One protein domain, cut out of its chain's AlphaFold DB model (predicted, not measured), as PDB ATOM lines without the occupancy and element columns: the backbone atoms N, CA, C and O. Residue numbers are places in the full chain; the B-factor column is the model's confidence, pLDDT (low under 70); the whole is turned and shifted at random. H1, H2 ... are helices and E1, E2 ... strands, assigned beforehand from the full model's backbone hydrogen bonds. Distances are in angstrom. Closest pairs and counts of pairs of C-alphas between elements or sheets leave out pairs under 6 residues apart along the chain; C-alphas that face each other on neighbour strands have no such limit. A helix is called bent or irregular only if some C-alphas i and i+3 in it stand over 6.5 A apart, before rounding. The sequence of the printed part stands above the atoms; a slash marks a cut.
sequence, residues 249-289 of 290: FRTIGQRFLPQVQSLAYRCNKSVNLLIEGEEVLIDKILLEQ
ATOM      1  N   PHE A 249      -8.634 -25.217  -2.656       82.44
ATOM      2  CA  PHE A 249      -9.959 -24.612  -2.517       82.44
ATOM      3  C   PHE A 249      -9.951 -23.098  -2.771       82.44
ATOM      4  O   PHE A 249     -10.882 -22.561  -3.373       82.44
ATOM      5  N   ARG A 250      -8.848 -22.425  -2.422       81.00
ATOM      6  CA  ARG A 250      -8.508 -21.033  -2.749       81.00
ATOM      7  C   ARG A 250      -8.884 -20.603  -4.169       81.00
ATOM      8  O   ARG A 250      -9.445 -19.523  -4.358       81.00
ATOM      9  N   THR A 251      -8.610 -21.448  -5.165       78.12
ATOM     10  CA  THR A 251      -8.875 -21.174  -6.587       78.12
ATOM     11  C   THR A 251     -10.374 -21.042  -6.890       78.12
ATOM     12  O   THR A 251     -10.754 -20.319  -7.812       78.12
ATOM     13  N   ILE A 252     -11.234 -21.691  -6.097       74.44
ATOM     14  CA  ILE A 252     -12.696 -21.589  -6.193       74.44
ATOM     15  C   ILE A 252     -13.253 -20.569  -5.191       74.44
ATOM     16  O   ILE A 252     -14.118 -19.778  -5.562       74.44
ATOM     17  N   GLY A 253     -12.711 -20.488  -3.971       76.81
ATOM     18  CA  GLY A 253     -13.079 -19.482  -2.965       76.81
ATOM     19  C   GLY A 253     -13.037 -18.046  -3.509       76.81
ATOM     20  O   GLY A 253     -13.966 -17.262  -3.308       76.81
ATOM     21  N   GLN A 254     -12.020 -17.732  -4.317       78.56
ATOM     22  CA  GLN A 254     -11.885 -16.437  -4.995       78.56
ATOM     23  C   GLN A 254     -12.993 -16.135  -6.026       78.56
ATOM     24  O   GLN A 254     -13.248 -14.962  -6.299       78.56
ATOM     25  N   ARG A 255     -13.703 -17.140  -6.565       77.38
ATOM     26  CA  ARG A 255     -14.875 -16.920  -7.440       77.38
ATOM     27  C   ARG A 255     -16.105 -16.443  -6.667       77.38
ATOM     28  O   ARG A 255     -16.897 -15.680  -7.219       77.38
ATOM     29  N   PHE A 256     -16.253 -16.842  -5.404       79.19
ATOM     30  CA  PHE A 256     -17.389 -16.436  -4.573       79.19
ATOM     31  C   PHE A 256     -17.270 -14.992  -4.062       79.19
ATOM     32  O   PHE A 256     -18.296 -14.333  -3.899       79.19
ATOM     33  N   LEU A 257     -16.054 -14.450  -3.890       81.56
ATOM     34  CA  LEU A 257     -15.832 -13.051  -3.476       81.56
ATOM     35  C   LEU A 257     -16.660 -12.021  -4.281       81.56
ATOM     36  O   LEU A 257     -17.482 -11.328  -3.673       81.56
ATOM     37  N   PRO A 258     -16.516 -11.900  -5.620       81.25
ATOM     38  CA  PRO A 258     -17.261 -10.908  -6.401       81.25
ATOM     39  C   PRO A 258     -18.775 -11.170  -6.416       81.25
ATOM     40  O   PRO A 258     -19.563 -10.231  -6.537       81.25
ATOM     41  N   GLN A 259     -19.203 -12.425  -6.258       83.81
ATOM     42  CA  GLN A 259     -20.618 -12.806  -6.222       83.81
ATOM     43  C   GLN A 259     -21.273 -12.361  -4.903       83.81
ATOM     44  O   GLN A 259     -22.317 -11.703  -4.918       83.81
ATOM     45  N   VAL A 260     -20.623 -12.641  -3.769       84.19
ATOM     46  CA  VAL A 260     -21.060 -12.210  -2.432       84.19
ATOM     47  C   VAL A 260     -21.018 -10.688  -2.310       84.19
ATOM     48  O   VAL A 260     -21.978 -10.101  -1.816       84.19
ATOM     49  N   GLN A 261     -19.986 -10.023  -2.839       82.81
ATOM     50  CA  GLN A 261     -19.931  -8.557  -2.908       82.81
ATOM     51  C   GLN A 261     -21.084  -7.980  -3.746       82.81
ATOM     52  O   GLN A 261     -21.755  -7.045  -3.311       82.81
ATOM     53  N   SER A 262     -21.388  -8.567  -4.909       82.38
ATOM     54  CA  SER A 262     -22.511  -8.131  -5.756       82.38
ATOM     55  C   SER A 262     -23.872  -8.292  -5.064       82.38
ATOM     56  O   SER A 262     -24.755  -7.446  -5.219       82.38
ATOM     57  N   LEU A 263     -24.054  -9.348  -4.263       84.31
ATOM     58  CA  LEU A 263     -25.236  -9.527  -3.415       84.31
ATOM     59  C   LEU A 263     -25.275  -8.531  -2.247       84.31
ATOM     60  O   LEU A 263     -26.326  -7.947  -1.992       84.31
ATOM     61  N   ALA A 264     -24.145  -8.284  -1.583       84.44
ATOM     62  CA  ALA A 264     -24.019  -7.318  -0.492       84.44
ATOM     63  C   ALA A 264     -24.413  -5.895  -0.938       84.44
ATOM     64  O   ALA A 264     -25.225  -5.246  -0.273       84.44
ATOM     65  N   TYR A 265     -23.943  -5.463  -2.118       84.75
ATOM     66  CA  TYR A 265     -24.376  -4.218  -2.764       84.75
ATOM     67  C   TYR A 265     -25.885  -4.208  -3.053       84.75
ATOM     68  O   TYR A 265     -26.579  -3.285  -2.629       84.75
ATOM     69  N   ARG A 266     -26.425  -5.241  -3.719       86.94
ATOM     70  CA  ARG A 266     -27.861  -5.321  -4.066       86.94
ATOM     71  C   ARG A 266     -28.791  -5.343  -2.851       86.94
ATOM     72  O   ARG A 266     -29.900  -4.826  -2.929       86.94
ATOM     73  N   CYS A 267     -28.360  -5.947  -1.748       83.88
ATOM     74  CA  CYS A 267     -29.113  -6.009  -0.495       83.88
ATOM     75  C   CYS A 267     -28.773  -4.869   0.481       83.88
ATOM     76  O   CYS A 267     -29.312  -4.851   1.586       83.88
ATOM     77  N   ASN A 268     -27.892  -3.940   0.087       80.75
ATOM     78  CA  ASN A 268     -27.441  -2.783   0.862       80.75
ATOM     79  C   ASN A 268     -26.962  -3.135   2.294       80.75
ATOM     80  O   ASN A 268     -27.229  -2.411   3.257       80.75
ATOM     81  N   LYS A 269     -26.257  -4.267   2.437       83.69
ATOM     82  CA  LYS A 269     -25.689  -4.767   3.701       83.69
ATOM     83  C   LYS A 269     -24.177  -4.900   3.575       83.69
ATOM     84  O   LYS A 269     -23.698  -5.455   2.595       83.69
ATOM     85  N   SER A 270     -23.433  -4.471   4.594       74.38
ATOM     86  CA  SER A 270     -22.014  -4.824   4.699       74.38
ATOM     87  C   SER A 270     -21.888  -6.295   5.098       74.38
ATOM     88  O   SER A 270     -22.479  -6.715   6.094       74.38
ATOM     89  N   VAL A 271     -21.149  -7.075   4.309       77.94
ATOM     90  CA  VAL A 271     -20.874  -8.498   4.546       77.94
ATOM     91  C   VAL A 271     -19.387  -8.720   4.304       77.94
ATOM     92  O   VAL A 271     -18.887  -8.395   3.229       77.94
ATOM     93  N   ASN A 272     -18.689  -9.273   5.295       75.81
ATOM     94  CA  ASN A 272     -17.306  -9.714   5.146       75.81
ATOM     95  C   ASN A 272     -17.287 -11.236   4.967       75.81
ATOM     96  O   ASN A 272     -17.908 -11.943   5.762       75.81
ATOM     97  N   LEU A 273     -16.602 -11.729   3.937       77.19
ATOM     98  CA  LEU A 273     -16.471 -13.160   3.664       77.19
ATOM     99  C   LEU A 273     -15.104 -13.634   4.164       77.19
ATOM    100  O   LEU A 273     -14.083 -13.330   3.552       77.19
ATOM    101  N   LEU A 274     -15.102 -14.369   5.273       80.31
ATOM    102  CA  LEU A 274     -13.935 -15.110   5.743       80.31
ATOM    103  C   LEU A 274     -13.924 -16.483   5.057       80.31
ATOM    104  O   LEU A 274     -14.961 -17.142   5.005       80.31
ATOM    105  N   ILE A 275     -12.769 -16.908   4.544       78.25
ATOM    106  CA  ILE A 275     -12.566 -18.253   3.995       78.25
ATOM    107  C   ILE A 275     -11.500 -18.937   4.846       78.25
ATOM    108  O   ILE A 275     -10.364 -18.477   4.923       78.25
ATOM    109  N   GLU A 276     -11.881 -20.029   5.501       82.06
ATOM    110  CA  GLU A 276     -10.971 -20.890   6.255       82.06
ATOM    111  C   GLU A 276     -10.674 -22.146   5.423       82.06
ATOM    112  O   GLU A 276     -11.532 -22.623   4.681       82.06
ATOM    113  N   GLY A 277      -9.447 -22.669   5.507       80.00
ATOM    114  CA  GLY A 277      -9.037 -23.842   4.725       80.00
ATOM    115  C   GLY A 277      -8.745 -23.576   3.239       80.00
ATOM    116  O   GLY A 277      -8.956 -24.468   2.424       80.00
ATOM    117  N   GLU A 278      -8.246 -22.387   2.863       78.94
ATOM    118  CA  GLU A 278      -7.894 -22.065   1.461       78.94
ATOM    119  C   GLU A 278      -6.978 -23.120   0.795       78.94
ATOM    120  O   GLU A 278      -7.166 -23.443  -0.378       78.94
ATOM    121  N   GLU A 279      -6.039 -23.712   1.538       80.50
ATOM    122  CA  GLU A 279      -5.086 -24.713   1.028       80.50
ATOM    123  C   GLU A 279      -5.626 -26.163   1.016       80.50
ATOM    124  O   GLU A 279      -4.890 -27.094   0.692       80.50
ATOM    125  N   VAL A 280      -6.901 -26.394   1.360       83.94
ATOM    126  CA  VAL A 280      -7.507 -27.736   1.278       83.94
ATOM    127  C   VAL A 280      -7.639 -28.152  -0.187       83.94
ATOM    128  O   VAL A 280      -8.234 -27.445  -0.998       83.94
ATOM    129  N   LEU A 281      -7.092 -29.317  -0.525       81.00
ATOM    130  CA  LEU A 281      -7.161 -29.908  -1.858       81.00
ATOM    131  C   LEU A 281      -8.529 -30.565  -2.105       81.00
ATOM    132  O   LEU A 281      -8.952 -31.415  -1.324       81.00
ATOM    133  N   ILE A 282      -9.205 -30.198  -3.199       79.06
ATOM    134  CA  ILE A 282     -10.535 -30.717  -3.573       79.06
ATOM    135  C   ILE A 282     -10.551 -31.082  -5.069       79.06
ATOM    136  O   ILE A 282      -9.930 -30.389  -5.875       79.06
ATOM    137  N   ASP A 283     -11.244 -32.161  -5.453       78.38
ATOM    138  CA  ASP A 283     -11.351 -32.595  -6.857       78.38
ATOM    139  C   ASP A 283     -12.118 -31.562  -7.700       78.38
ATOM    140  O   ASP A 283     -13.282 -31.240  -7.439       78.38
ATOM    141  N   LYS A 284     -11.455 -31.071  -8.751       72.75
ATOM    142  CA  LYS A 284     -12.005 -30.123  -9.721       72.75
ATOM    143  C   LYS A 284     -13.295 -30.613 -10.392       72.75
ATOM    144  O   LYS A 284     -14.125 -29.781 -10.738       72.75
ATOM    145  N   ILE A 285     -13.487 -31.919 -10.587       68.06
ATOM    146  CA  ILE A 285     -14.670 -32.474 -11.265       68.06
ATOM    147  C   ILE A 285     -15.908 -32.376 -10.371       68.06
ATOM    148  O   ILE A 285     -16.955 -31.936 -10.840       68.06
ATOM    149  N   LEU A 286     -15.781 -32.699  -9.080       66.25
ATOM    150  CA  LEU A 286     -16.864 -32.514  -8.106       66.25
ATOM    151  C   LEU A 286     -17.219 -31.025  -7.939       66.25
ATOM    152  O   LEU A 286     -18.373 -30.685  -7.703       66.25
ATOM    153  N   LEU A 287     -16.235 -30.135  -8.113       65.38
ATOM    154  CA  LEU A 287     -16.414 -28.680  -8.089       65.38
ATOM    155  C   LEU A 287     -16.990 -28.089  -9.390       65.38
ATOM    156  O   LEU A 287     -17.593 -27.022  -9.339       65.38
ATOM    157  N   GLU A 288     -16.828 -28.743 -10.546       64.44
ATOM    158  CA  GLU A 288     -17.467 -28.344 -11.817       64.44
ATOM    159  C   GLU A 288     -18.924 -28.848 -11.936       64.44
ATOM    160  O   GLU A 288     -19.605 -28.518 -12.906       64.44
ATOM    161  N   GLN A 289     -19.417 -29.603 -10.944       61.44
ATOM    162  CA  GLN A 289     -20.798 -30.103 -10.840       61.44
ATOM    163  C   GLN A 289     -21.677 -29.342  -9.818       61.44
ATOM    164  O   GLN A 289     -22.830 -29.731  -9.618       61.44
TER     165      GLN A 289
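This is residues 249 to 289 of the 290 residues of the protein "Response regulator receiver:CheW-like protein:ATP-binding region, ATPase-like:Hpt" of Crocosphaera watsonii WH 0005 (UniProt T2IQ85). One long helix, H1, makes the longest part, and after its last residue, Arg 266, the backbone turns round and folds back along the helix's length as a drawn-out stretch with no named element, residues 267 to 280. Beyond the helix's first residues the chain bends on into a short strand, E1, and a one-turn helix, H2, which together make a small hook at that end. The printed part has 41 residues, with two named helices and one named strand in the order H1, E1, H2, and its class is mostly helix. It is loose, with a radius of gyration of the C-alphas of 12.2 A, and flat, its C-alphas spanning 35 by 21 by 10 A.

The longest helix is H1, residues 250 to 266. It is irregular, but only just: C-alphas 255 and 258 are 6.6 A apart. E1, residues 281 to 283, is apart from H1, and it pairs with no named strand. H2, residues 284 to 287, is only just apart from H1, their closest C-alphas being 8.2 A apart. E1 and H2 meet only through their link. In H1, 8 of 13 pairs of O of residue i and N of residue i+4 are within hydrogen-bond range, while H2, with 4 residues, is too short for such a pair; its one pair of O of residue i and N of residue i+3 is within range.

H1 has 17 residues and runs from Arg 250, with its C-alpha at (-8.508, -21.033, -2.749), to Arg 266, with its C-alpha at (-27.861, -5.321, -4.066), 25.0 A from first to last C-alpha. The returning stretch passes C-alpha 271 at (-20.874, -8.498, 4.546) and C-alpha 278 at (-7.894, -22.065, 1.461). E1 has 3 residues, Leu 281 to Asp 283, and measures 7.1 A from first to last C-alpha. H2 has 4 residues, Lys 284 to Leu 287, measures 4.9 A, and ends with C-alpha 287 at (-16.414, -28.680, -8.089).

The two C-alphas farthest apart are those of Asn 268 and Asp 283, at 34.7 A, while the first and last printed C-alphas, those of Phe 249 and Gln 289, are 14.7 A apart. The printed part has no cut. The link from H1 to E1 is long, with 14 residues, whose C-alphas lie 7 to 19 A from the mean of all C-alphas; the link from E1 to H2 is tight. The mean pLDDT of the printed part is 78.5, and residues 285 to 289 are under 70, the model's low-confidence stretch.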